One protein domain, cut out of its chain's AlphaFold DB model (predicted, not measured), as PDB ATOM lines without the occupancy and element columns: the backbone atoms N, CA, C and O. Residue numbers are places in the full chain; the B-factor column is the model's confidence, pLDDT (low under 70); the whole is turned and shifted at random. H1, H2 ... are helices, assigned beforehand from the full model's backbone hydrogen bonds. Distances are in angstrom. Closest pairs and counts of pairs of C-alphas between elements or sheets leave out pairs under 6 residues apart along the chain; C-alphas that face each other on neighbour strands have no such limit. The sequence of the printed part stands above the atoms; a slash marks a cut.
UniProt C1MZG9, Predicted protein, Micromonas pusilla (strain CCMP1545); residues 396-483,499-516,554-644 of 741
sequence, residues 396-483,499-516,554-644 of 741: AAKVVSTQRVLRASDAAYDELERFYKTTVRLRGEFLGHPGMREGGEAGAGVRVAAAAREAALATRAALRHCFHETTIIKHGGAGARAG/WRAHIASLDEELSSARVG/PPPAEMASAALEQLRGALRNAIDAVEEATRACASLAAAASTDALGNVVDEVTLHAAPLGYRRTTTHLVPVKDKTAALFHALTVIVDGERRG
ATOM      1  N   ALA A 396    -147.677 176.928 -29.133       48.09
ATOM      2  CA  ALA A 396    -148.744 177.323 -28.209       48.09
ATOM      3  C   ALA A 396    -148.237 178.171 -27.026       48.09
ATOM      4  O   ALA A 396    -148.943 179.034 -26.503       48.09
ATOM      5  N   ALA A 397    -146.981 178.002 -26.624       51.91
ATOM      6  CA  ALA A 397    -146.361 178.785 -25.566       51.91
ATOM      7  C   ALA A 397    -146.075 180.221 -25.922       51.91
ATOM      8  O   ALA A 397    -146.071 181.073 -25.030       51.91
ATOM      9  N   LYS A 398    -145.867 180.508 -27.207       52.75
ATOM     10  CA  LYS A 398    -145.768 181.882 -27.692       52.75
ATOM     11  C   LYS A 398    -147.092 182.607 -27.474       52.75
ATOM     12  O   LYS A 398    -147.092 183.738 -26.996       52.75
ATOM     13  N   VAL A 399    -148.226 181.936 -27.694       55.25
ATOM     14  CA  VAL A 399    -149.560 182.497 -27.421       55.25
ATOM     15  C   VAL A 399    -149.759 182.716 -25.916       55.25
ATOM     16  O   VAL A 399    -150.181 183.798 -25.504       55.25
ATOM     17  N   VAL A 400    -149.369 181.752 -25.074       55.84
ATOM     18  CA  VAL A 400    -149.448 181.865 -23.602       55.84
ATOM     19  C   VAL A 400    -148.594 183.007 -23.072       55.84
ATOM     20  O   VAL A 400    -149.050 183.810 -22.258       55.84
ATOM     21  N   SER A 401    -147.335 183.065 -23.493       57.34
ATOM     22  CA  SER A 401    -146.378 184.060 -23.017       57.34
ATOM     23  C   SER A 401    -146.767 185.450 -23.504       57.34
ATOM     24  O   SER A 401    -146.737 186.386 -22.710       57.34
ATOM     25  N   THR A 402    -147.278 185.573 -24.731       62.38
ATOM     26  CA  THR A 402    -147.852 186.825 -25.246       62.38
ATOM     27  C   THR A 402    -149.077 187.258 -24.436       62.38
ATOM     28  O   THR A 402    -149.143 188.401 -23.985       62.38
ATOM     29  N   GLN A 403    -150.029 186.360 -24.155       64.31
ATOM     30  CA  GLN A 403    -151.201 186.690 -23.329       64.31
ATOM     31  C   GLN A 403    -150.825 187.041 -21.882       64.31
ATOM     32  O   GLN A 403    -151.417 187.950 -21.293       64.31
ATOM     33  N   ARG A 404    -149.840 186.351 -21.296       66.31
ATOM     34  CA  ARG A 404    -149.304 186.664 -19.963       66.31
ATOM     35  C   ARG A 404    -148.657 188.044 -19.940       66.31
ATOM     36  O   ARG A 404    -148.931 188.811 -19.022       66.31
ATOM     37  N   VAL A 405    -147.869 188.379 -20.960       68.38
ATOM     38  CA  VAL A 405    -147.262 189.704 -21.119       68.38
ATOM     39  C   VAL A 405    -148.337 190.782 -21.240       68.38
ATOM     40  O   VAL A 405    -148.268 191.762 -20.505       68.38
ATOM     41  N   LEU A 406    -149.369 190.589 -22.068       70.62
ATOM     42  CA  LEU A 406    -150.466 191.556 -22.217       70.62
ATOM     43  C   LEU A 406    -151.195 191.812 -20.889       70.62
ATOM     44  O   LEU A 406    -151.354 192.961 -20.484       70.62
ATOM     45  N   ARG A 407    -151.564 190.751 -20.160       70.69
ATOM     46  CA  ARG A 407    -152.249 190.875 -18.861       70.69
ATOM     47  C   ARG A 407    -151.375 191.524 -17.792       70.69
ATOM     48  O   ARG A 407    -151.867 192.342 -17.021       70.69
ATOM     49  N   ALA A 408    -150.101 191.147 -17.726       72.88
ATOM     50  CA  ALA A 408    -149.169 191.735 -16.771       72.88
ATOM     51  C   ALA A 408    -148.916 193.218 -17.087       72.88
ATOM     52  O   ALA A 408    -148.846 194.032 -16.172       72.88
ATOM     53  N   SER A 409    -148.868 193.574 -18.373       72.50
ATOM     54  CA  SER A 409    -148.705 194.952 -18.846       72.50
ATOM     55  C   SER A 409    -149.909 195.839 -18.519       72.50
ATOM     56  O   SER A 409    -149.741 196.987 -18.103       72.50
ATOM     57  N   ASP A 410    -151.125 195.301 -18.656       78.19
ATOM     58  CA  ASP A 410    -152.357 195.974 -18.231       78.19
ATOM     59  C   ASP A 410    -152.393 196.168 -16.712       78.19
ATOM     60  O   ASP A 410    -152.669 197.264 -16.229       78.19
ATOM     61  N   ALA A 411    -152.044 195.131 -15.946       76.88
ATOM     62  CA  ALA A 411    -151.998 195.210 -14.489       76.88
ATOM     63  C   ALA A 411    -150.956 196.227 -13.990       76.88
ATOM     64  O   ALA A 411    -151.233 196.973 -13.051       76.88
ATOM     65  N   ALA A 412    -149.777 196.279 -14.617       79.94
ATOM     66  CA  ALA A 412    -148.729 197.246 -14.295       79.94
ATOM     67  C   ALA A 412    -149.207 198.689 -14.494       79.94
ATOM     68  O   ALA A 412    -149.005 199.530 -13.617       79.94
ATOM     69  N   TYR A 413    -149.884 198.955 -15.614       86.38
ATOM     70  CA  TYR A 413    -150.450 200.268 -15.901       86.38
ATOM     71  C   TYR A 413    -151.537 200.655 -14.891       86.38
ATOM     72  O   TYR A 413    -151.461 201.714 -14.268       86.38
ATOM     73  N   ASP A 414    -152.501 199.761 -14.672       85.19
ATOM     74  CA  ASP A 414    -153.631 199.977 -13.771       85.19
ATOM     75  C   ASP A 414    -153.191 200.276 -12.330       85.19
ATOM     76  O   ASP A 414    -153.705 201.199 -11.694       85.19
ATOM     77  N   GLU A 415    -152.250 199.500 -11.779       86.38
ATOM     78  CA  GLU A 415    -151.780 199.707 -10.404       86.38
ATOM     79  C   GLU A 415    -150.976 201.009 -10.265       86.38
ATOM     80  O   GLU A 415    -151.117 201.725  -9.268       86.38
ATOM     81  N   LEU A 416    -150.188 201.374 -11.279       86.25
ATOM     82  CA  LEU A 416    -149.441 202.632 -11.288       86.25
ATOM     83  C   LEU A 416    -150.375 203.849 -11.422       86.25
ATOM     84  O   LEU A 416    -150.170 204.866 -10.752       86.25
ATOM     85  N   GLU A 417    -151.449 203.733 -12.209       91.50
ATOM     86  CA  GLU A 417    -152.507 204.744 -12.311       91.50
ATOM     87  C   GLU A 417    -153.272 204.890 -10.987       91.50
ATOM     88  O   GLU A 417    -153.523 206.010 -10.526       91.50
ATOM     89  N   ARG A 418    -153.604 203.782 -10.311       88.44
ATOM     90  CA  ARG A 418    -154.224 203.819  -8.973       88.44
ATOM     91  C   ARG A 418    -153.325 204.506  -7.957       88.44
ATOM     92  O   ARG A 418    -153.816 205.320  -7.169       88.44
ATOM     93  N   PHE A 419    -152.028 204.215  -7.976       89.69
ATOM     94  CA  PHE A 419    -151.065 204.874  -7.101       89.69
ATOM     95  C   PHE A 419    -151.001 206.388  -7.374       89.69
ATOM     96  O   PHE A 419    -151.108 207.187  -6.437       89.69
ATOM     97  N   TYR A 420    -150.960 206.804  -8.646       91.75
ATOM     98  CA  TYR A 420    -151.058 208.216  -9.039       91.75
ATOM     99  C   TYR A 420    -152.334 208.873  -8.491       91.75
ATOM    100  O   TYR A 420    -152.258 209.857  -7.752       91.75
ATOM    101  N   LYS A 421    -153.507 208.284  -8.749       89.94
ATOM    102  CA  LYS A 421    -154.802 208.783  -8.254       89.94
ATOM    103  C   LYS A 421    -154.822 208.923  -6.731       89.94
ATOM    104  O   LYS A 421    -155.330 209.915  -6.213       89.94
ATOM    105  N   THR A 422    -154.241 207.961  -6.016       88.12
ATOM    106  CA  THR A 422    -154.174 207.958  -4.546       88.12
ATOM    107  C   THR A 422    -153.316 209.112  -4.028       88.12
ATOM    108  O   THR A 422    -153.765 209.868  -3.170       88.12
ATOM    109  N   THR A 423    -152.122 209.322  -4.592       86.69
ATOM    110  CA  THR A 423    -151.232 210.433  -4.192       86.69
ATOM    111  C   THR A 423    -151.841 211.814  -4.465       86.69
ATOM    112  O   THR A 423    -151.726 212.716  -3.629       86.69
ATOM    113  N   VAL A 424    -152.554 211.987  -5.585       87.88
ATOM    114  CA  VAL A 424    -153.237 213.249  -5.917       87.88
ATOM    115  C   VAL A 424    -154.432 213.513  -4.995       87.88
ATOM    116  O   VAL A 424    -154.610 214.648  -4.544       87.88
ATOM    117  N   ARG A 425    -155.233 212.488  -4.672       86.25
ATOM    118  CA  ARG A 425    -156.362 212.606  -3.729       86.25
ATOM    119  C   ARG A 425    -155.893 212.964  -2.327       86.25
ATOM    120  O   ARG A 425    -156.387 213.935  -1.762       86.25
ATOM    121  N   LEU A 426    -154.860 212.280  -1.841       84.81
ATOM    122  CA  LEU A 426    -154.255 212.535  -0.537       84.81
ATOM    123  C   LEU A 426    -153.754 213.977  -0.416       84.81
ATOM    124  O   LEU A 426    -154.005 214.654   0.577       84.81
ATOM    125  N   ARG A 427    -153.133 214.523  -1.466       84.69
ATOM    126  CA  ARG A 427    -152.787 215.951  -1.501       84.69
ATOM    127  C   ARG A 427    -154.019 216.850  -1.314       84.69
ATOM    128  O   ARG A 427    -153.934 217.864  -0.625       84.69
ATOM    129  N   GLY A 428    -155.139 216.520  -1.955       80.12
ATOM    130  CA  GLY A 428    -156.393 217.267  -1.849       80.12
ATOM    131  C   GLY A 428    -157.021 217.202  -0.455       80.12
ATOM    132  O   GLY A 428    -157.448 218.238   0.054       80.12
ATOM    133  N   GLU A 429    -157.025 216.018   0.156       82.88
ATOM    134  CA  GLU A 429    -157.549 215.751   1.502       82.88
ATOM    135  C   GLU A 429    -156.764 216.523   2.570       82.88
ATOM    136  O   GLU A 429    -157.353 217.268   3.352       82.88
ATOM    137  N   PHE A 430    -155.429 216.470   2.531       80.00
ATOM    138  CA  PHE A 430    -154.575 217.162   3.504       80.00
ATOM    139  C   PHE A 430    -154.607 218.692   3.369       80.00
ATOM    140  O   PHE A 430    -154.502 219.395   4.370       80.00
ATOM    141  N   LEU A 431    -154.788 219.226   2.153       80.25
ATOM    142  CA  LEU A 431    -155.009 220.666   1.945       80.25
ATOM    143  C   LEU A 431    -156.420 221.119   2.357       80.25
ATOM    144  O   LEU A 431    -156.636 222.311   2.573       80.25
ATOM    145  N   GLY A 432    -157.388 220.200   2.390       75.44
ATOM    146  CA  GLY A 432    -158.781 220.469   2.746       75.44
ATOM    147  C   GLY A 432    -159.095 220.303   4.234       75.44
ATOM    148  O   GLY A 432    -160.142 220.778   4.668       75.44
ATOM    149  N   HIS A 433    -158.217 219.654   5.005       76.94
ATOM    150  CA  HIS A 433    -158.484 219.302   6.397       76.94
ATOM    151  C   HIS A 433    -158.303 220.497   7.360       76.94
ATOM    152  O   HIS A 433    -157.205 221.061   7.422       76.94
ATOM    153  N   PRO A 434    -159.323 220.866   8.162       68.50
ATOM    154  CA  PRO A 434    -159.269 222.040   9.043       68.50
ATOM    155  C   PRO A 434    -158.181 221.915  10.120       68.50
ATOM    156  O   PRO A 434    -157.384 222.834  10.300       68.50
ATOM    157  N   GLY A 435    -158.025 220.732  10.727       66.62
ATOM    158  CA  GLY A 435    -156.973 220.473  11.722       66.62
ATOM    159  C   GLY A 435    -155.542 220.557  11.170       66.62
ATOM    160  O   GLY A 435    -154.604 220.764  11.929       66.62
ATOM    161  N   MET A 436    -155.369 220.456   9.845       68.81
ATOM    162  CA  MET A 436    -154.068 220.611   9.169       68.81
ATOM    163  C   MET A 436    -153.781 222.049   8.733       68.81
ATOM    164  O   MET A 436    -152.660 222.361   8.322       68.81
ATOM    165  N   ARG A 437    -154.798 222.912   8.814       62.72
ATOM    166  CA  ARG A 437    -154.734 224.337   8.503       62.72
ATOM    167  C   ARG A 437    -154.528 225.186   9.760       62.72
ATOM    168  O   ARG A 437    -153.887 226.227   9.663       62.72
ATOM    169  N   GLU A 438    -155.035 224.727  10.906       56.81
ATOM    170  CA  GLU A 438    -155.134 225.517  12.145       56.81
ATOM    171  C   GLU A 438    -154.323 224.954  13.336       56.81
ATOM    172  O   GLU A 438    -154.066 225.683  14.291       56.81
ATOM    173  N   GLY A 439    -153.866 223.692  13.302       51.03
ATOM    174  CA  GLY A 439    -153.217 223.030  14.444       51.03
ATOM    175  C   GLY A 439    -151.679 223.088  14.488       51.03
ATOM    176  O   GLY A 439    -151.006 222.512  13.637       51.03
ATOM    177  N   GLY A 440    -151.139 223.710  15.545       51.28
ATOM    178  CA  GLY A 440    -149.951 223.316  16.337       51.28
ATOM    179  C   GLY A 440    -148.546 223.282  15.712       51.28
ATOM    180  O   GLY A 440    -147.613 223.824  16.297       51.28
ATOM    181  N   GLU A 441    -148.359 222.689  14.535       53.38
ATOM    182  CA  GLU A 441    -147.095 222.718  13.790       53.38
ATOM    183  C   GLU A 441    -147.347 223.363  12.430       53.38
ATOM    184  O   GLU A 441    -147.619 222.681  11.434       53.38
ATOM    185  N   ALA A 442    -147.268 224.695  12.386       53.88
ATOM    186  CA  ALA A 442    -147.453 225.476  11.169       53.88
ATOM    187  C   ALA A 442    -146.730 224.816   9.972       53.88
ATOM    188  O   ALA A 442    -145.505 224.668   9.934       53.88
ATOM    189  N   GLY A 443    -147.515 224.342   9.001       65.50
ATOM    190  CA  GLY A 443    -147.011 223.771   7.755       65.50
ATOM    191  C   GLY A 443    -146.873 222.246   7.678       65.50
ATOM    192  O   GLY A 443    -146.421 221.780   6.636       65.50
ATOM    193  N   ALA A 444    -147.273 221.442   8.672       73.12
ATOM    194  CA  ALA A 444    -147.241 219.972   8.548       73.12
ATOM    195  C   ALA A 444    -148.099 219.455   7.374       73.12
ATOM    196  O   ALA A 444    -147.608 218.708   6.524       73.12
ATOM    197  N   GLY A 445    -149.339 219.944   7.243       73.12
ATOM    198  CA  GLY A 445    -150.200 219.646   6.091       73.12
ATOM    199  C   GLY A 445    -149.637 220.152   4.759       73.12
ATOM    200  O   GLY A 445    -149.751 219.474   3.740       73.12
ATOM    201  N   VAL A 446    -148.943 221.297   4.763       79.75
ATOM    202  CA  VAL A 446    -148.281 221.856   3.570       79.75
ATOM    203  C   VAL A 446    -147.083 221.001   3.149       79.75
ATOM    204  O   VAL A 446    -146.909 220.746   1.959       79.75
ATOM    205  N   ARG A 447    -146.290 220.500   4.105       82.38
ATOM    206  CA  ARG A 447    -145.172 219.574   3.857       82.38
ATOM    207  C   ARG A 447    -145.665 218.250   3.276       82.38
ATOM    208  O   ARG A 447    -145.109 217.798   2.278       82.38
ATOM    209  N   VAL A 448    -146.738 217.673   3.828       85.25
ATOM    210  CA  VAL A 448    -147.372 216.466   3.264       85.25
ATOM    211  C   VAL A 448    -147.907 216.735   1.861       85.25
ATOM    212  O   VAL A 448    -147.638 215.962   0.949       85.25
ATOM    213  N   ALA A 449    -148.602 217.852   1.645       83.81
ATOM    214  CA  ALA A 449    -149.139 218.206   0.335       83.81
ATOM    215  C   ALA A 449    -148.042 218.459  -0.719       83.81
ATOM    216  O   ALA A 449    -148.228 218.127  -1.893       83.81
ATOM    217  N   ALA A 450    -146.905 219.036  -0.318       84.81
ATOM    218  CA  ALA A 450    -145.738 219.221  -1.175       84.81
ATOM    219  C   ALA A 450    -145.068 217.878  -1.504       84.81
ATOM    220  O   ALA A 450    -144.829 217.591  -2.675       84.81
ATOM    221  N   ALA A 451    -144.852 217.019  -0.506       87.56
ATOM    222  CA  ALA A 451    -144.298 215.681  -0.712       87.56
ATOM    223  C   ALA A 451    -145.214 214.804  -1.587       87.56
ATOM    224  O   ALA A 451    -144.738 214.114  -2.485       87.56
ATOM    225  N   ALA A 452    -146.533 214.892  -1.398       87.75
ATOM    226  CA  ALA A 452    -147.520 214.195  -2.220       87.75
ATOM    227  C   ALA A 452    -147.529 214.700  -3.670       87.75
ATOM    228  O   ALA A 452    -147.667 213.902  -4.594       87.75
ATOM    229  N   ARG A 453    -147.329 216.007  -3.894       89.00
ATOM    230  CA  ARG A 453    -147.172 216.579  -5.243       89.00
ATOM    231  C   ARG A 453    -145.933 216.024  -5.942       89.00
ATOM    232  O   ARG A 453    -146.022 215.622  -7.096       89.00
ATOM    233  N   GLU A 454    -144.799 216.012  -5.254       89.19
ATOM    234  CA  GLU A 454    -143.540 215.498  -5.797       89.19
ATOM    235  C   GLU A 454    -143.627 214.000  -6.120       89.19
ATOM    236  O   GLU A 454    -143.177 213.572  -7.183       89.19
ATOM    237  N   ALA A 455    -144.266 213.212  -5.247       89.06
ATOM    238  CA  ALA A 455    -144.546 211.801  -5.502       89.06
ATOM    239  C   ALA A 455    -145.468 211.616  -6.718       89.06
ATOM    240  O   ALA A 455    -145.161 210.817  -7.596       89.06
ATOM    241  N   ALA A 456    -146.542 212.403  -6.831       89.69
ATOM    242  CA  ALA A 456    -147.453 212.344  -7.973       89.69
ATOM    243  C   ALA A 456    -146.764 212.702  -9.303       89.69
ATOM    244  O   ALA A 456    -147.014 212.050 -10.315       89.69
ATOM    245  N   LEU A 457    -145.870 213.699  -9.319       90.12
ATOM    246  CA  LEU A 457    -145.096 214.069 -10.512       90.12
ATOM    247  C   LEU A 457    -144.139 212.953 -10.946       90.12
ATOM    248  O   LEU A 457    -144.070 212.638 -12.135       90.12
ATOM    249  N   ALA A 458    -143.444 212.323  -9.995       88.81
ATOM    250  CA  ALA A 458    -142.588 211.173 -10.278       88.81
ATOM    251  C   ALA A 458    -143.404 209.987 -10.822       88.81
ATOM    252  O   ALA A 458    -143.029 209.392 -11.833       88.81
ATOM    253  N   THR A 459    -144.560 209.691 -10.216       90.12
ATOM    254  CA  THR A 459    -145.458 208.621 -10.676       90.12
ATOM    255  C   THR A 459    -146.015 208.910 -12.063       90.12
ATOM    256  O   THR A 459    -146.067 208.009 -12.890       90.12
ATOM    257  N   ARG A 460    -146.366 210.164 -12.372       90.56
ATOM    258  CA  ARG A 460    -146.827 210.573 -13.708       90.56
ATOM    259  C   ARG A 460    -145.766 210.339 -14.785       90.56
ATOM    260  O   ARG A 460    -146.108 209.925 -15.889       90.56
ATOM    261  N   ALA A 461    -144.493 210.586 -14.476       86.62
ATOM    262  CA  ALA A 461    -143.395 210.287 -15.393       86.62
ATOM    263  C   ALA A 461    -143.256 208.773 -15.627       86.62
ATOM    264  O   ALA A 461    -143.180 208.340 -16.774       86.62
ATOM    265  N   ALA A 462    -143.307 207.962 -14.565       86.88
ATOM    266  CA  ALA A 462    -143.294 206.503 -14.688       86.88
ATOM    267  C   ALA A 462    -144.512 205.970 -15.469       86.88
ATOM    268  O   ALA A 462    -144.364 205.088 -16.310       86.88
ATOM    269  N   LEU A 463    -145.699 206.547 -15.248       89.31
ATOM    270  CA  LEU A 463    -146.945 206.168 -15.915       89.31
ATOM    271  C   LEU A 463    -146.897 206.440 -17.421       89.31
ATOM    272  O   LEU A 463    -147.370 205.611 -18.192       89.31
ATOM    273  N   ARG A 464    -146.251 207.532 -17.850       88.31
ATOM    274  CA  ARG A 464    -145.990 207.799 -19.273       88.31
ATOM    275  C   ARG A 464    -145.183 206.671 -19.908       88.31
ATOM    276  O   ARG A 464    -145.568 206.143 -20.944       88.31
ATOM    277  N   HIS A 465    -144.071 206.280 -19.288       83.81
ATOM    278  CA  HIS A 465    -143.231 205.202 -19.815       83.81
ATOM    279  C   HIS A 465    -143.956 203.856 -19.823       83.81
ATOM    280  O   HIS A 465    -143.887 203.147 -20.826       83.81
ATOM    281  N   CYS A 466    -144.731 203.570 -18.775       83.62
ATOM    282  CA  CYS A 466    -145.571 202.383 -18.704       83.62
ATOM    283  C   CYS A 466    -146.619 202.377 -19.823       83.62
ATOM    284  O   CYS A 466    -146.810 201.352 -20.463       83.62
ATOM    285  N   PHE A 467    -147.258 203.517 -20.106       84.50
ATOM    286  CA  PHE A 467    -148.216 203.660 -21.201       84.50
ATOM    287  C   PHE A 467    -147.577 203.343 -22.554       84.50
ATOM    288  O   PHE A 467    -148.121 202.545 -23.315       84.50
ATOM    289  N   HIS A 468    -146.410 203.926 -22.848       81.12
ATOM    290  CA  HIS A 468    -145.700 203.665 -24.101       81.12
ATOM    291  C   HIS A 468    -145.298 202.196 -24.233       81.12
ATOM    292  O   HIS A 468    -145.551 201.597 -25.272       81.12
ATOM    293  N   GLU A 469    -144.720 201.599 -23.188       77.69
ATOM    294  CA  GLU A 469    -144.289 200.198 -23.208       77.69
ATOM    295  C   GLU A 469    -145.490 199.243 -23.342       77.69
ATOM    296  O   GLU A 469    -145.465 198.363 -24.200       77.69
ATOM    297  N   THR A 470    -146.588 199.466 -22.611       77.44
ATOM    298  CA  THR A 470    -147.834 198.689 -22.758       77.44
ATOM    299  C   THR A 470    -148.429 198.834 -24.164       77.44
ATOM    300  O   THR A 470    -148.918 197.863 -24.738       77.44
ATOM    301  N   THR A 471    -148.385 200.035 -24.744       74.94
ATOM    302  CA  THR A 471    -148.912 200.315 -26.089       74.94
ATOM    303  C   THR A 471    -148.075 199.622 -27.163       74.94
ATOM    304  O   THR A 471    -148.629 198.958 -28.036       74.94
ATOM    305  N   ILE A 472    -146.743 199.673 -27.056       70.94
ATOM    306  CA  ILE A 472    -145.824 198.935 -27.936       70.94
ATOM    307  C   ILE A 472    -146.084 197.428 -27.842       70.94
ATOM    308  O   ILE A 472    -146.167 196.764 -28.867       70.94
ATOM    309  N   ILE A 473    -146.283 196.887 -26.639       70.62
ATOM    310  CA  ILE A 473    -146.596 195.465 -26.439       70.62
ATOM    311  C   ILE A 473    -147.929 195.086 -27.108       70.62
ATOM    312  O   ILE A 473    -148.018 194.052 -27.773       70.62
ATOM    313  N   LYS A 474    -148.960 195.928 -26.978       69.38
ATOM    314  CA  LYS A 474    -150.280 195.702 -27.593       69.38
ATOM    315  C   LYS A 474    -150.245 195.776 -29.120       69.38
ATOM    316  O   LYS A 474    -150.850 194.929 -29.772       69.38
ATOM    317  N   HIS A 475    -149.538 196.751 -29.692       62.72
ATOM    318  CA  HIS A 475    -149.465 196.930 -31.147       62.72
ATOM    319  C   HIS A 475    -148.433 196.012 -31.815       62.72
ATOM    320  O   HIS A 475    -148.692 195.500 -32.902       62.72
ATOM    321  N   GLY A 476    -147.316 195.715 -31.148       53.44
ATOM    322  CA  GLY A 476    -146.323 194.742 -31.606       53.44
ATOM    323  C   GLY A 476    -146.876 193.315 -31.673       53.44
ATOM    324  O   GLY A 476    -146.538 192.573 -32.589       53.44
ATOM    325  N   GLY A 477    -147.807 192.952 -30.780       45.12
ATOM    326  CA  GLY A 477    -148.527 191.673 -30.846       45.12
ATOM    327  C   GLY A 477    -149.492 191.545 -32.036       45.12
ATOM    328  O   GLY A 477    -149.786 190.430 -32.459       45.12
ATOM    329  N   ALA A 478    -149.963 192.663 -32.598       32.81
ATOM    330  CA  ALA A 478    -150.843 192.683 -33.771       32.81
ATOM    331  C   ALA A 478    -150.062 192.782 -35.097       32.81
ATOM    332  O   ALA A 478    -150.435 192.142 -36.077       32.81
ATOM    333  N   GLY A 479    -148.953 193.533 -35.123       31.89
ATOM    334  CA  GLY A 479    -148.098 193.699 -36.309       31.89
ATOM    335  C   GLY A 479    -147.275 192.460 -36.674       31.89
ATOM    336  O   GLY A 479    -146.935 192.268 -37.839       31.89
ATOM    337  N   ALA A 480    -147.036 191.564 -35.711       38.62
ATOM    338  CA  ALA A 480    -146.255 190.347 -35.915       38.62
ATOM    339  C   ALA A 480    -146.888 189.317 -36.880       38.62
ATOM    340  O   ALA A 480    -146.220 188.397 -37.333       38.62
ATOM    341  N   ARG A 481    -148.171 189.449 -37.235       36.88
ATOM    342  CA  ARG A 481    -148.798 188.607 -38.274       36.88
ATOM    343  C   ARG A 481    -148.819 189.245 -39.665       36.88
ATOM    344  O   ARG A 481    -149.177 188.564 -40.617       36.88
ATOM    345  N   ALA A 482    -148.456 190.523 -39.793       30.45
ATOM    346  CA  ALA A 482    -148.647 191.299 -41.021       30.45
ATOM    347  C   ALA A 482    -147.349 191.604 -41.794       30.45
ATOM    348  O   ALA A 482    -147.393 192.348 -42.768       30.45
ATOM    349  N   GLY A 483    -146.193 191.072 -41.379       31.38
ATOM    350  CA  GLY A 483    -144.923 191.252 -42.102       31.38
ATOM    351  C   GLY A 483    -144.387 192.693 -42.146       31.38
ATOM    352  O   GLY A 483    -143.385 192.953 -42.804       31.38
ATOM    353  N   TRP A 499    -151.584 209.770 -25.034       84.88
ATOM    354  CA  TRP A 499    -151.096 209.946 -23.667       84.88
ATOM    355  C   TRP A 499    -151.484 211.317 -23.097       84.88
ATOM    356  O   TRP A 499    -152.008 211.402 -21.984       84.88
ATOM    357  N   ARG A 500    -151.275 212.401 -23.858       84.94
ATOM    358  CA  ARG A 500    -151.645 213.766 -23.443       84.94
ATOM    359  C   ARG A 500    -153.147 213.906 -23.208       84.94
ATOM    360  O   ARG A 500    -153.542 214.531 -22.226       84.94
ATOM    361  N   ALA A 501    -153.977 213.322 -24.071       83.06
ATOM    362  CA  ALA A 501    -155.427 213.328 -23.905       83.06
ATOM    363  C   ALA A 501    -155.863 212.522 -22.672       83.06
ATOM    364  O   ALA A 501    -156.692 212.989 -21.889       83.06
ATOM    365  N   HIS A 502    -155.270 211.346 -22.467       83.81
ATOM    366  CA  HIS A 502    -155.564 210.484 -21.329       83.81
ATOM    367  C   HIS A 502    -155.184 211.143 -19.997       83.81
ATOM    368  O   HIS A 502    -156.019 211.232 -19.098       83.81
ATOM    369  N   ILE A 503    -153.964 211.678 -19.876       86.88
ATOM    370  CA  ILE A 503    -153.519 212.311 -18.629       86.88
ATOM    371  C   ILE A 503    -154.297 213.599 -18.328       86.88
ATOM    372  O   ILE A 503    -154.563 213.885 -17.165       86.88
ATOM    373  N   ALA A 504    -154.724 214.346 -19.354       83.75
ATOM    374  CA  ALA A 504    -155.603 215.502 -19.177       83.75
ATOM    375  C   ALA A 504    -156.984 215.091 -18.640       83.75
ATOM    376  O   ALA A 504    -157.477 215.708 -17.700       83.75
ATOM    377  N   SER A 505    -157.570 214.014 -19.175       83.25
ATOM    378  CA  SER A 505    -158.830 213.451 -18.670       83.25
ATOM    379  C   SER A 505    -158.700 212.970 -17.223       83.25
ATOM    380  O   SER A 505    -159.603 213.190 -16.420       83.25
ATOM    381  N   LEU A 506    -157.583 212.327 -16.870       83.12
ATOM    382  CA  LEU A 506    -157.312 211.894 -15.498       83.12
ATOM    383  C   LEU A 506    -157.186 213.072 -14.528       83.12
ATOM    384  O   LEU A 506    -157.740 213.032 -13.428       83.12
ATOM    385  N   ASP A 507    -156.470 214.123 -14.927       83.75
ATOM    386  CA  ASP A 507    -156.320 215.335 -14.122       83.75
ATOM    387  C   ASP A 507    -157.686 216.041 -13.934       83.75
ATOM    388  O   ASP A 507    -157.990 216.524 -12.838       83.75
ATOM    389  N   GLU A 508    -158.559 216.021 -14.949       82.75
ATOM    390  CA  GLU A 508    -159.932 216.538 -14.877       82.75
ATOM    391  C   GLU A 508    -160.827 215.713 -13.929       82.75
ATOM    392  O   GLU A 508    -161.482 216.286 -13.050       82.75
ATOM    393  N   GLU A 509    -160.802 214.376 -14.009       78.81
ATOM    394  CA  GLU A 509    -161.500 213.477 -13.068       78.81
ATOM    395  C   GLU A 509    -161.084 213.740 -11.612       78.81
ATOM    396  O   GLU A 509    -161.914 213.797 -10.699       78.81
ATOM    397  N   LEU A 510    -159.785 213.920 -11.373       78.88
ATOM    398  CA  LEU A 510    -159.248 214.163 -10.035       78.88
ATOM    399  C   LEU A 510    -159.597 215.565  -9.516       78.88
ATOM    400  O   LEU A 510    -159.805 215.740  -8.313       78.88
ATOM    401  N   SER A 511    -159.705 216.553 -10.404       74.62
ATOM    402  CA  SER A 511    -160.125 217.912 -10.050       74.62
ATOM    403  C   SER A 511    -161.629 218.021  -9.755       74.62
ATOM    404  O   SER A 511    -162.018 218.709  -8.809       74.62
ATOM    405  N   SER A 512    -162.475 217.288 -10.486       63.72
ATOM    406  CA  SER A 512    -163.939 217.285 -10.333       63.72
ATOM    407  C   SER A 512    -164.411 216.492  -9.109       63.72
ATOM    408  O   SER A 512    -165.312 216.941  -8.395       63.72
ATOM    409  N   ALA A 513    -163.739 215.386  -8.769       57.28
ATOM    410  CA  ALA A 513    -163.994 214.631  -7.536       57.28
ATOM    411  C   ALA A 513    -163.835 215.491  -6.262       57.28
ATOM    412  O   ALA A 513    -164.515 215.268  -5.261       57.28
ATOM    413  N   ARG A 514    -162.986 216.526  -6.313       54.62
ATOM    414  CA  ARG A 514    -162.787 217.489  -5.218       54.62
ATOM    415  C   ARG A 514    -163.980 218.427  -5.014       54.62
ATOM    416  O   ARG A 514    -164.216 218.871  -3.893       54.62
ATOM    417  N   VAL A 515    -164.715 218.740  -6.081       44.44
ATOM    418  CA  VAL A 515    -165.907 219.601  -6.025       44.44
ATOM    419  C   VAL A 515    -167.099 218.813  -5.483       44.44
ATOM    420  O   VAL A 515    -167.806 219.323  -4.621       44.44
ATOM    421  N   GLY A 516    -167.253 217.543  -5.882       35.41
ATOM    422  CA  GLY A 516    -168.317 216.656  -5.388       35.41
ATOM    423  C   GLY A 516    -168.193 216.269  -3.908       35.41
ATOM    424  O   GLY A 516    -169.201 216.156  -3.217       35.41
ATOM    425  N   PRO A 554    -161.918 213.327  11.202       67.69
ATOM    426  CA  PRO A 554    -161.041 212.463  11.982       67.69
ATOM    427  C   PRO A 554    -159.769 213.221  12.381       67.69
ATOM    428  O   PRO A 554    -159.280 214.048  11.603       67.69
ATOM    429  N   PRO A 555    -159.215 212.968  13.577       77.50
ATOM    430  CA  PRO A 555    -158.027 213.666  14.030       77.50
ATOM    431  C   PRO A 555    -156.872 213.497  13.022       77.50
ATOM    432  O   PRO A 555    -156.739 212.444  12.384       77.50
ATOM    433  N   PRO A 556    -156.012 214.521  12.857       74.31
ATOM    434  CA  PRO A 556    -154.932 214.525  11.871       74.31
ATOM    435  C   PRO A 556    -154.031 213.285  11.874       74.31
ATOM    436  O   PRO A 556    -153.579 212.861  10.810       74.31
ATOM    437  N   ALA A 557    -153.769 212.688  13.040       75.38
ATOM    438  CA  ALA A 557    -152.935 211.495  13.136       75.38
ATOM    439  C   ALA A 557    -153.647 210.218  12.675       75.38
ATOM    440  O   ALA A 557    -153.004 209.362  12.070       75.38
ATOM    441  N   GLU A 558    -154.957 210.083  12.903       77.62
ATOM    442  CA  GLU A 558    -155.737 208.957  12.375       77.62
ATOM    443  C   GLU A 558    -155.820 209.034  10.849       77.62
ATOM    444  O   GLU A 558    -155.573 208.037  10.166       77.62
ATOM    445  N   MET A 559    -156.039 210.237  10.304       79.44
ATOM    446  CA  MET A 559    -155.956 210.489   8.863       79.44
ATOM    447  C   MET A 559    -154.562 210.155   8.310       79.44
ATOM    448  O   MET A 559    -154.451 209.467   7.297       79.44
ATOM    449  N   ALA A 560    -153.489 210.597   8.976       80.06
ATOM    450  CA  ALA A 560    -152.114 210.312   8.563       80.06
ATOM    451  C   ALA A 560    -151.752 208.822   8.658       80.06
ATOM    452  O   ALA A 560    -151.057 208.303   7.781       80.06
ATOM    453  N   SER A 561    -152.252 208.115   9.670       79.56
ATOM    454  CA  SER A 561    -152.062 206.672   9.827       79.56
ATOM    455  C   SER A 561    -152.802 205.880   8.747       79.56
ATOM    456  O   SER A 561    -152.226 204.965   8.164       79.56
ATOM    457  N   ALA A 562    -154.050 206.239   8.434       78.62
ATOM    458  CA  ALA A 562    -154.815 205.605   7.359       78.62
ATOM    459  C   ALA A 562    -154.166 205.849   5.984       78.62
ATOM    460  O   ALA A 562    -153.989 204.919   5.195       78.62
ATOM    461  N   ALA A 563    -153.726 207.084   5.741       82.31
ATOM    462  CA  ALA A 563    -152.983 207.485   4.552       82.31
ATOM    463  C   ALA A 563    -151.676 206.693   4.365       82.31
ATOM    464  O   ALA A 563    -151.356 206.284   3.246       82.31
ATOM    465  N   LEU A 564    -150.926 206.459   5.448       81.69
ATOM    466  CA  LEU A 564    -149.696 205.661   5.425       81.69
ATOM    467  C   LEU A 564    -149.953 204.232   4.950       81.69
ATOM    468  O   LEU A 564    -149.240 203.753   4.068       81.69
ATOM    469  N   GLU A 565    -150.962 203.564   5.503       81.25
ATOM    470  CA  GLU A 565    -151.285 202.182   5.135       81.25
ATOM    471  C   GLU A 565    -151.807 202.081   3.699       81.25
ATOM    472  O   GLU A 565    -151.354 201.232   2.927       81.25
ATOM    473  N   GLN A 566    -152.670 203.012   3.283       81.25
ATOM    474  CA  GLN A 566    -153.187 203.053   1.917       81.25
ATOM    475  C   GLN A 566    -152.073 203.272   0.877       81.25
ATOM    476  O   GLN A 566    -152.023 202.569  -0.135       81.25
ATOM    477  N   LEU A 567    -151.158 204.217   1.119       84.25
ATOM    478  CA  LEU A 567    -150.036 204.493   0.215       84.25
ATOM    479  C   LEU A 567    -149.009 203.354   0.187       84.25
ATOM    480  O   LEU A 567    -148.449 203.076  -0.873       84.25
ATOM    481  N   ARG A 568    -148.758 202.688   1.323       80.00
ATOM    482  CA  ARG A 568    -147.867 201.518   1.393       80.00
ATOM    483  C   ARG A 568    -148.391 200.368   0.546       80.00
ATOM    484  O   ARG A 568    -147.623 199.828  -0.249       80.00
ATOM    485  N   GLY A 569    -149.674 200.033   0.686       77.44
ATOM    486  CA  GLY A 569    -150.315 199.003  -0.130       77.44
ATOM    487  C   GLY A 569    -150.267 199.357  -1.616       77.44
ATOM    488  O   GLY A 569    -149.755 198.587  -2.422       77.44
ATOM    489  N   ALA A 570    -150.696 200.570  -1.975       77.50
ATOM    490  CA  ALA A 570    -150.748 201.002  -3.371       77.50
ATOM    491  C   ALA A 570    -149.365 201.046  -4.054       77.50
ATOM    492  O   ALA A 570    -149.237 200.609  -5.197       77.50
ATOM    493  N   LEU A 571    -148.318 201.523  -3.366       83.88
ATOM    494  CA  LEU A 571    -146.955 201.535  -3.912       83.88
ATOM    495  C   LEU A 571    -146.422 200.111  -4.127       83.88
ATOM    496  O   LEU A 571    -145.796 199.839  -5.151       83.88
ATOM    497  N   ARG A 572    -146.658 199.207  -3.167       80.56
ATOM    498  CA  ARG A 572    -146.212 197.811  -3.254       80.56
ATOM    499  C   ARG A 572    -146.857 197.109  -4.448       80.56
ATOM    500  O   ARG A 572    -146.142 196.525  -5.253       80.56
ATOM    501  N   ASN A 573    -148.163 197.281  -4.626       77.44
ATOM    502  CA  ASN A 573    -148.904 196.719  -5.757       77.44
ATOM    503  C   ASN A 573    -148.374 197.190  -7.107       77.44
ATOM    504  O   ASN A 573    -148.213 196.384  -8.019       77.44
ATOM    505  N   ALA A 574    -148.096 198.491  -7.231       74.88
ATOM    506  CA  ALA A 574    -147.569 199.066  -8.461       74.88
ATOM    507  C   ALA A 574    -146.177 198.509  -8.797       74.88
ATOM    508  O   ALA A 574    -145.914 198.165  -9.947       74.88
ATOM    509  N   ILE A 575    -145.297 198.367  -7.800       81.38
ATOM    510  CA  ILE A 575    -143.966 197.773  -7.993       81.38
ATOM    511  C   ILE A 575    -144.086 196.294  -8.375       81.38
ATOM    512  O   ILE A 575    -143.495 195.886  -9.373       81.38
ATOM    513  N   ASP A 576    -144.871 195.514  -7.630       77.69
ATOM    514  CA  ASP A 576    -145.043 194.078  -7.870       77.69
ATOM    515  C   ASP A 576    -145.615 193.811  -9.272       77.69
ATOM    516  O   ASP A 576    -145.160 192.900  -9.967       77.69
ATOM    517  N   ALA A 577    -146.567 194.633  -9.724       72.56
ATOM    518  CA  ALA A 577    -147.158 194.522 -11.053       72.56
ATOM    519  C   ALA A 577    -146.159 194.861 -12.176       72.56
ATOM    520  O   ALA A 577    -146.077 194.124 -13.159       72.56
ATOM    521  N   VAL A 578    -145.346 195.914 -12.020       77.25
ATOM    522  CA  VAL A 578    -144.282 196.251 -12.988       77.25
ATOM    523  C   VAL A 578    -143.195 195.168 -13.016       77.25
ATOM    524  O   VAL A 578    -142.705 194.805 -14.088       77.25
ATOM    525  N   GLU A 579    -142.831 194.595 -11.868       78.81
ATOM    526  CA  GLU A 579    -141.885 193.476 -11.798       78.81
ATOM    527  C   GLU A 579    -142.448 192.198 -12.438       78.81
ATOM    528  O   GLU A 579    -141.704 191.464 -13.092       78.81
ATOM    529  N   GLU A 580    -143.746 191.922 -12.287       73.62
ATOM    530  CA  GLU A 580    -144.425 190.818 -12.976       73.62
ATOM    531  C   GLU A 580    -144.428 191.025 -14.492       73.62
ATOM    532  O   GLU A 580    -144.076 190.104 -15.224       73.62
ATOM    533  N   ALA A 581    -144.734 192.235 -14.970       71.19
ATOM    534  CA  ALA A 581    -144.689 192.565 -16.394       71.19
ATOM    535  C   ALA A 581    -143.272 192.422 -16.970       71.19
ATOM    536  O   ALA A 581    -143.083 191.838 -18.039       71.19
ATOM    537  N   THR A 582    -142.259 192.854 -16.215       72.69
ATOM    538  CA  THR A 582    -140.841 192.677 -16.567       72.69
ATOM    539  C   THR A 582    -140.470 191.193 -16.668       72.69
ATOM    540  O   THR A 582    -139.843 190.769 -17.641       72.69
ATOM    541  N   ARG A 583    -140.888 190.373 -15.692       70.50
ATOM    542  CA  ARG A 583    -140.646 188.919 -15.684       70.50
ATOM    543  C   ARG A 583    -141.385 188.206 -16.814       70.50
ATOM    544  O   ARG A 583    -140.801 187.328 -17.447       70.50
ATOM    545  N   ALA A 584    -142.620 188.602 -17.108       65.88
ATOM    546  CA  ALA A 584    -143.382 188.073 -18.232       65.88
ATOM    547  C   ALA A 584    -142.670 188.365 -19.563       65.88
ATOM    548  O   ALA A 584    -142.491 187.451 -20.368       65.88
ATOM    549  N   CYS A 585    -142.170 189.592 -19.759       66.81
ATOM    550  CA  CYS A 585    -141.403 189.957 -20.955       66.81
ATOM    551  C   CYS A 585    -140.119 189.124 -21.090       66.81
ATOM    552  O   CYS A 585    -139.818 188.630 -22.173       66.81
ATOM    553  N   ALA A 586    -139.393 188.900 -19.989       65.25
ATOM    554  CA  ALA A 586    -138.206 188.043 -19.986       65.25
ATOM    555  C   ALA A 586    -138.537 186.577 -20.324       65.25
ATOM    556  O   ALA A 586    -137.780 185.922 -21.035       65.25
ATOM    557  N   SER A 587    -139.680 186.067 -19.851       62.41
ATOM    558  CA  SER A 587    -140.132 184.706 -20.171       62.41
ATOM    559  C   SER A 587    -140.519 184.537 -21.644       62.41
ATOM    560  O   SER A 587    -140.193 183.514 -22.238       62.41
ATOM    561  N   LEU A 588    -141.144 185.557 -22.248       62.38
ATOM    562  CA  LEU A 588    -141.454 185.589 -23.678       62.38
ATOM    563  C   LEU A 588    -140.171 185.636 -24.521       62.38
ATOM    564  O   LEU A 588    -140.042 184.886 -25.483       62.38
ATOM    565  N   ALA A 589    -139.192 186.455 -24.122       61.09
ATOM    566  CA  ALA A 589    -137.891 186.521 -24.786       61.09
ATOM    567  C   ALA A 589    -137.142 185.177 -24.734       61.09
ATOM    568  O   ALA A 589    -136.582 184.736 -25.736       61.09
ATOM    569  N   ALA A 590    -137.174 184.490 -23.586       58.50
ATOM    570  CA  ALA A 590    -136.584 183.162 -23.443       58.50
ATOM    571  C   ALA A 590    -137.287 182.117 -24.328       58.50
ATOM    572  O   ALA A 590    -136.607 181.322 -24.974       58.50
ATOM    573  N   ALA A 591    -138.622 182.159 -24.411       53.81
ATOM    574  CA  ALA A 591    -139.407 181.276 -25.275       53.81
ATOM    575  C   ALA A 591    -139.170 181.522 -26.778       53.81
ATOM    576  O   ALA A 591    -139.304 180.596 -27.569       53.81
ATOM    577  N   ALA A 592    -138.800 182.743 -27.178       53.25
ATOM    578  CA  ALA A 592    -138.441 183.063 -28.561       53.25
ATOM    579  C   ALA A 592    -137.012 182.615 -28.932       53.25
ATOM    580  O   ALA A 592    -136.744 182.296 -30.084       53.25
ATOM    581  N   SER A 593    -136.088 182.567 -27.964       48.19
ATOM    582  CA  SER A 593    -134.675 182.232 -28.212       48.19
ATOM    583  C   SER A 593    -134.402 180.755 -28.529       48.19
ATOM    584  O   SER A 593    -133.360 180.437 -29.095       48.19
ATOM    585  N   THR A 594    -135.322 179.847 -28.191       46.06
ATOM    586  CA  THR A 594    -135.151 178.395 -28.383       46.06
ATOM    587  C   THR A 594    -135.427 177.908 -29.808       46.06
ATOM    588  O   THR A 594    -135.002 176.809 -30.142       46.06
ATOM    589  N   ASP A 595    -136.040 178.728 -30.666       44.28
ATOM    590  CA  ASP A 595    -136.280 178.390 -32.082       44.28
ATOM    591  C   ASP A 595    -135.062 178.653 -32.987       44.28
ATOM    592  O   ASP A 595    -135.045 178.275 -34.156       44.28
ATOM    593  N   ALA A 596    -134.003 179.266 -32.449       41.66
ATOM    594  CA  ALA A 596    -132.829 179.701 -33.206       41.66
ATOM    595  C   ALA A 596    -131.890 178.564 -33.675       41.66
ATOM    596  O   ALA A 596    -130.843 178.848 -34.253       41.66
ATOM    597  N   LEU A 597    -132.227 177.292 -33.431       38.53
ATOM    598  CA  LEU A 597    -131.379 176.137 -33.765       38.53
ATOM    599  C   LEU A 597    -131.861 175.294 -34.960       38.53
ATOM    600  O   LEU A 597    -131.211 174.295 -35.261       38.53
ATOM    601  N   GLY A 598    -132.942 175.665 -35.657       38.75
ATOM    602  CA  GLY A 598    -133.492 174.796 -36.711       38.75
ATOM    603  C   GLY A 598    -134.021 175.470 -37.969       38.75
ATOM    604  O   GLY A 598    -133.790 174.950 -39.052       38.75
ATOM    605  N   ASN A 599    -134.688 176.618 -37.872       35.78
ATOM    606  CA  ASN A 599    -135.279 177.277 -39.034       35.78
ATOM    607  C   ASN A 599    -135.041 178.779 -38.959       35.78
ATOM    608  O   ASN A 599    -134.980 179.346 -37.869       35.78
ATOM    609  N   VAL A 600    -134.864 179.388 -40.135       38.16
ATOM    610  CA  VAL A 600    -134.714 180.832 -40.339       38.16
ATOM    611  C   VAL A 600    -135.708 181.549 -39.433       38.16
ATOM    612  O   VAL A 600    -136.916 181.435 -39.608       38.16
ATOM    613  N   VAL A 601    -135.169 182.202 -38.407       37.47
ATOM    614  CA  VAL A 601    -135.946 182.940 -37.421       37.47
ATOM    615  C   VAL A 601    -136.702 184.008 -38.191       37.47
ATOM    616  O   VAL A 601    -136.078 184.933 -38.709       37.47
ATOM    617  N   ASP A 602    -138.027 183.878 -38.276       38.22
ATOM    618  CA  ASP A 602    -138.878 184.986 -38.688       38.22
ATOM    619  C   ASP A 602    -138.530 186.164 -37.774       38.22
ATOM    620  O   ASP A 602    -138.817 186.162 -36.567       38.22
ATOM    621  N   GLU A 603    -137.880 187.158 -38.380       37.06
ATOM    622  CA  GLU A 603    -137.363 188.420 -37.826       37.06
ATOM    623  C   GLU A 603    -138.386 189.124 -36.909       37.06
ATOM    624  O   GLU A 603    -138.061 189.871 -35.988       37.06
ATOM    625  N   VAL A 604    -139.647 188.760 -37.105       39.00
ATOM    626  CA  VAL A 604    -140.863 189.192 -36.442       39.00
ATOM    627  C   VAL A 604    -140.972 188.791 -34.959       39.00
ATOM    628  O   VAL A 604    -141.552 189.534 -34.165       39.00
ATOM    629  N   THR A 605    -140.392 187.664 -34.527       40.16
ATOM    630  CA  THR A 605    -140.469 187.228 -33.109       40.16
ATOM    631  C   THR A 605    -139.420 187.871 -32.201       40.16
ATOM    632  O   THR A 605    -139.603 187.914 -30.981       40.16
ATOM    633  N   LEU A 606    -138.362 188.454 -32.773       37.25
ATOM    634  CA  LEU A 606    -137.312 189.142 -32.018       37.25
ATOM    635  C   LEU A 606    -137.686 190.581 -31.618       37.25
ATOM    636  O   LEU A 606    -136.997 191.191 -30.799       37.25
ATOM    637  N   HIS A 607    -138.762 191.146 -32.169       43.94
ATOM    638  CA  HIS A 607    -139.066 192.578 -32.042       43.94
ATOM    639  C   HIS A 607    -139.830 192.978 -30.765       43.94
ATOM    640  O   HIS A 607    -139.783 194.142 -30.375       43.94
ATOM    641  N   ALA A 608    -140.447 192.034 -30.041       40.56
ATOM    642  CA  ALA A 608    -141.074 192.293 -28.731       40.56
ATOM    643  C   ALA A 608    -140.135 192.034 -27.528       40.56
ATOM    644  O   ALA A 608    -140.399 192.475 -26.408       40.56
ATOM    645  N   ALA A 609    -139.028 191.319 -27.748       39.03
ATOM    646  CA  ALA A 609    -138.152 190.787 -26.706       39.03
ATOM    647  C   ALA A 609    -137.196 191.783 -25.991       39.03
ATOM    648  O   ALA A 609    -136.870 191.507 -24.833       39.03
ATOM    649  N   PRO A 610    -136.727 192.929 -26.547       42.53
ATOM    650  CA  PRO A 610    -135.662 193.684 -25.875       42.53
ATOM    651  C   PRO A 610    -136.124 194.754 -24.870       42.53
ATOM    652  O   PRO A 610    -135.287 195.253 -24.113       42.53
ATOM    653  N   LEU A 611    -137.404 195.151 -24.832       51.94
ATOM    654  CA  LEU A 611    -137.792 196.372 -24.101       51.94
ATOM    655  C   LEU A 611    -138.127 196.173 -22.616       51.94
ATOM    656  O   LEU A 611    -137.986 197.129 -21.859       51.94
ATOM    657  N   GLY A 612    -138.473 194.956 -22.179       57.38
ATOM    658  CA  GLY A 612    -138.464 194.497 -20.777       57.38
ATOM    659  C   GLY A 612    -138.801 195.523 -19.685       57.38
ATOM    660  O   GLY A 612    -138.065 195.583 -18.702       57.38
ATOM    661  N   TYR A 613    -139.837 196.354 -19.867       65.94
ATOM    662  CA  TYR A 613    -140.217 197.438 -18.944       65.94
ATOM    663  C   TYR A 613    -139.034 198.297 -18.435       65.94
ATOM    664  O   TYR A 613    -139.051 198.838 -17.323       65.94
ATOM    665  N   ARG A 614    -137.943 198.400 -19.208       69.75
ATOM    666  CA  ARG A 614    -136.670 198.974 -18.742       69.75
ATOM    667  C   ARG A 614    -136.817 200.452 -18.413       69.75
ATOM    668  O   ARG A 614    -136.260 200.919 -17.423       69.75
ATOM    669  N   ARG A 615    -137.589 201.200 -19.206       74.56
ATOM    670  CA  ARG A 615    -137.798 202.627 -18.944       74.56
ATOM    671  C   ARG A 615    -138.681 202.784 -17.712       74.56
ATOM    672  O   ARG A 615    -138.288 203.477 -16.777       74.56
ATOM    673  N   THR A 616    -139.793 202.059 -17.622       77.81
ATOM    674  CA  THR A 616    -140.664 202.125 -16.436       77.81
ATOM    675  C   THR A 616    -139.923 201.756 -15.148       77.81
ATOM    676  O   THR A 616    -140.017 202.485 -14.164       77.81
ATOM    677  N   THR A 617    -139.112 200.694 -15.151       79.06
ATOM    678  CA  THR A 617    -138.328 200.267 -13.976       79.06
ATOM    679  C   THR A 617    -137.281 201.298 -13.547       79.06
ATOM    680  O   THR A 617    -137.148 201.550 -12.349       79.06
ATOM    681  N   THR A 618    -136.596 201.973 -14.480       81.62
ATOM    682  CA  THR A 618    -135.698 203.096 -14.129       81.62
ATOM    683  C   THR A 618    -136.453 204.266 -13.497       81.62
ATOM    684  O   THR A 618    -135.986 204.854 -12.521       81.62
ATOM    685  N   HIS A 619    -137.665 204.553 -13.974       83.56
ATOM    686  CA  HIS A 619    -138.517 205.607 -13.431       83.56
ATOM    687  C   HIS A 619    -139.235 205.222 -12.125       83.56
ATOM    688  O   HIS A 619    -139.771 206.106 -11.458       83.56
ATOM    689  N   LEU A 620    -139.178 203.962 -11.675       84.19
ATOM    690  CA  LEU A 620    -139.635 203.581 -10.331       84.19
ATOM    691  C   LEU A 620    -138.682 204.037  -9.217       84.19
ATOM    692  O   LEU A 620    -139.117 204.176  -8.074       84.19
ATOM    693  N   VAL A 621    -137.402 204.288  -9.514       84.25
ATOM    694  CA  VAL A 621    -136.431 204.806  -8.532       84.25
ATOM    695  C   VAL A 621    -136.872 206.165  -7.970       84.25
ATOM    696  O   VAL A 621    -137.111 206.248  -6.764       84.25
ATOM    697  N   PRO A 622    -137.114 207.207  -8.795       85.00
ATOM    698  CA  PRO A 622    -137.596 208.485  -8.276       85.00
ATOM    699  C   PRO A 622    -138.982 208.376  -7.621       85.00
ATOM    700  O   PRO A 622    -139.258 209.105  -6.671       85.00
ATOM    701  N   VAL A 623    -139.849 207.453  -8.060       86.12
ATOM    702  CA  VAL A 623    -141.140 207.194  -7.393       86.12
ATOM    703  C   VAL A 623    -140.926 206.713  -5.956       86.12
ATOM    704  O   VAL A 623    -141.555 207.237  -5.033       86.12
ATOM    705  N   LYS A 624    -140.010 205.761  -5.738       87.50
ATOM    706  CA  LYS A 624    -139.660 205.251  -4.404       87.50
ATOM    707  C   LYS A 624    -139.088 206.359  -3.517       87.50
ATOM    708  O   LYS A 624    -139.555 206.523  -2.391       87.50
ATOM    709  N   ASP A 625    -138.164 207.161  -4.039       87.25
ATOM    710  CA  ASP A 625    -137.508 208.238  -3.287       87.25
ATOM    711  C   ASP A 625    -138.496 209.329  -2.851       87.25
ATOM    712  O   ASP A 625    -138.540 209.728  -1.684       87.25
ATOM    713  N   LYS A 626    -139.348 209.795  -3.772       89.75
ATOM    714  CA  LYS A 626    -140.344 210.832  -3.471       89.75
ATOM    715  C   LYS A 626    -141.457 210.316  -2.557       89.75
ATOM    716  O   LYS A 626    -141.924 211.054  -1.691       89.75
ATOM    717  N   THR A 627    -141.836 209.042  -2.677       88.06
ATOM    718  CA  THR A 627    -142.811 208.424  -1.761       88.06
ATOM    719  C   THR A 627    -142.223 208.201  -0.366       88.06
ATOM    720  O   THR A 627    -142.932 208.344   0.627       88.06
ATOM    721  N   ALA A 628    -140.917 207.943  -0.248       87.25
ATOM    722  CA  ALA A 628    -140.241 207.876   1.047       87.25
ATOM    723  C   ALA A 628    -140.297 209.219   1.795       87.25
ATOM    724  O   ALA A 628    -140.572 209.247   2.996       87.25
ATOM    725  N   ALA A 629    -140.115 210.338   1.083       86.00
ATOM    726  CA  ALA A 629    -140.285 211.676   1.653       86.00
ATOM    727  C   ALA A 629    -141.730 211.928   2.125       86.00
ATOM    728  O   ALA A 629    -141.942 212.512   3.190       86.00
ATOM    729  N   LEU A 630    -142.725 211.434   1.380       88.44
ATOM    730  CA  LEU A 630    -144.136 211.486   1.774       88.44
ATOM    731  C   LEU A 630    -144.417 210.656   3.034       88.44
ATOM    732  O   LEU A 630    -145.068 211.149   3.954       88.44
ATOM    733  N   PHE A 631    -143.882 209.437   3.126       89.25
ATOM    734  CA  PHE A 631    -143.997 208.621   4.337       89.25
ATOM    735  C   PHE A 631    -143.385 209.310   5.548       89.25
ATOM    736  O   PHE A 631    -144.011 209.333   6.603       89.25
ATOM    737  N   HIS A 632    -142.214 209.925   5.386       87.12
ATOM    738  CA  HIS A 632    -141.567 210.650   6.472       87.12
ATOM    739  C   HIS A 632    -142.406 211.847   6.947       87.12
ATOM    740  O   HIS A 632    -142.480 212.115   8.148       87.12
ATOM    741  N   ALA A 633    -143.054 212.565   6.027       85.44
ATOM    742  CA  ALA A 633    -143.937 213.673   6.377       85.44
ATOM    743  C   ALA A 633    -145.181 213.196   7.149       85.44
ATOM    744  O   ALA A 633    -145.575 213.831   8.124       85.44
ATOM    745  N   LEU A 634    -145.762 212.057   6.759       85.25
ATOM    746  CA  LEU A 634    -146.917 211.465   7.438       85.25
ATOM    747  C   LEU A 634    -146.566 210.901   8.824       85.25
ATOM    748  O   LEU A 634    -147.325 211.100   9.767       85.25
ATOM    749  N   THR A 635    -145.410 210.250   8.987       85.38
ATOM    750  CA  THR A 635    -144.983 209.714  10.294       85.38
ATOM    751  C   THR A 635    -144.733 210.808  11.324       85.38
ATOM    752  O   THR A 635    -145.042 210.615  12.491       85.38
ATOM    753  N   VAL A 636    -144.239 211.977  10.899       83.38
ATOM    754  CA  VAL A 636    -144.044 213.130  11.797       83.38
ATOM    755  C   VAL A 636    -145.370 213.579  12.421       83.38
ATOM    756  O   VAL A 636    -145.401 213.894  13.605       83.38
ATOM    757  N   ILE A 637    -146.473 213.536  11.667       80.12
ATOM    758  CA  ILE A 637    -147.809 213.882  12.179       80.12
ATOM    759  C   ILE A 637    -148.298 212.834  13.186       80.12
ATOM    760  O   ILE A 637    -148.807 213.192  14.245       80.12
ATOM    761  N   VAL A 638    -148.096 211.548  12.887       81.25
ATOM    762  CA  VAL A 638    -148.481 210.441  13.780       81.25
ATOM    763  C   VAL A 638    -147.690 210.469  15.097       81.25
ATOM    764  O   VAL A 638    -148.250 210.230  16.167       81.25
ATOM    765  N   ASP A 639    -146.393 210.776  15.042       77.81
ATOM    766  CA  ASP A 639    -145.521 210.810  16.220       77.81
ATOM    767  C   ASP A 639    -145.655 212.109  17.035       77.81
ATOM    768  O   ASP A 639    -145.463 212.091  18.255       77.81
ATOM    769  N   GLY A 640    -146.005 213.228  16.390       66.38
ATOM    770  CA  GLY A 640    -146.240 214.516  17.048       66.38
ATOM    771  C   GLY A 640    -147.393 214.465  18.053       66.38
ATOM    772  O   GLY A 640    -147.268 214.967  19.171       66.38
ATOM    773  N   GLU A 641    -148.478 213.762  17.721       60.69
ATOM    774  CA  GLU A 641    -149.636 213.609  18.610       60.69
ATOM    775  C   GLU A 641    -149.328 212.700  19.819       60.69
ATOM    776  O   GLU A 641    -149.737 212.983  20.947       60.69
ATOM    777  N   ARG A 642    -148.487 211.667  19.633       55.59
ATOM    778  CA  ARG A 642    -148.022 210.782  20.722       55.59
ATOM    779  C   ARG A 642    -147.171 211.496  21.771       55.59
ATOM    780  O   ARG A 642    -147.143 211.059  22.918       55.59
ATOM    781  N   ARG A 643    -146.465 212.565  21.392       54.53
ATOM    782  CA  ARG A 643    -145.666 213.387  22.319       54.53
ATOM    783  C   ARG A 643    -146.479 214.502  22.982       54.53
ATOM    784  O   ARG A 643    -146.151 214.879  24.100       54.53
ATOM    785  N   GLY A 644    -147.539 214.989  22.334       48.62
ATOM    786  CA  GLY A 644    -148.437 216.015  22.883       48.62
ATOM    787  C   GLY A 644    -149.451 215.503  23.916       48.62
ATOM    788  O   GLY A 644    -149.959 216.292  24.706       48.62
TER     789      GLY A 644
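AT A GLANCE: This is residues 396 to 483, 499 to 516 and 554 to 644 of the 741 residues of the protein "Predicted protein" of Micromonas pusilla (strain CCMP1545) (UniProt C1MZG9). The main body is a long bundle of four helices, H1, H3, H7 and H5 in turn around it, each running opposite to its neighbours. H4 packs slantwise on the outside of H1; short H2 lies at one end of the bundle and short H6 near the other. The printed part has 197 residues with seven named helices, H1 to H7 in order, and no named strand: all helix. It is loose, a rod spanning 74 by 33 by 22 A, with a radius of gyration of the C-alphas of 20.9 A.

HOW THE PARTS SIT: H1, residues 396 to 432, touches H3, residues 444 to 479, at a shallow tilt of 21 degrees, opposite ways; the closest C-alphas, of Arg 427 and Ala 449, are 4.7 A apart. H2, residues 434 to 438, and H3 only just touch, only at the corner, with 3 pairs of C-alphas within 8 A, the closest those of Met 436 and Gly 445, 5.0 A. H4, residues 499 to 516, touches H1 with residues 510 to 514 alone, at a steep tilt of 41 degrees; the closest C-alphas, of Arg 425 and Leu 510, are 7.1 A apart. H5, residues 556 to 593, touches H1, closest at the C-alphas of Ala 412 and Ala 577, 4.5 A. H6, residues 603 to 606, only just touches H5, with 3 pairs of C-alphas within 8 A, the closest those of Ala 592 and Thr 605, 6.5 A. H7, residues 614 to 644, touches H3, closest at the C-alphas of Ala 455 and Lys 626, 4.8 A, and H5, closest at those of Ala 557 and Val 638, 4.6 A. Every O i to N i+4 pair is within hydrogen-bond range in H1, H2 and H5, against 31 of 32 in H3, 12 of 14 in H4 and 21 of 27 in H7; H6 is too short for one.

IN THESE COORDINATES: H1 starts at C-alpha 396 (-148.744, 177.323, -28.209) and is 54.0 A long, H3 52.0 A, H4 26.0 A and H5 55.3 A. H7, 46.5 A with a kink of 28 degrees near residue 622, ends at C-alpha 644 (-148.437, 216.015, 22.883).

THE WHOLE: The C-alphas farthest apart, of Asn 599 and Gly 644, are 74.2 A apart. Residues 484 to 498 and 517 to 553 are not printed, with C-alpha gaps of 27.0 A and 19.3 A. Of the links that are printed whole, none is long. Mean pLDDT of the printed part is 71.1; 72 residues are under 70, among them 584 to 614.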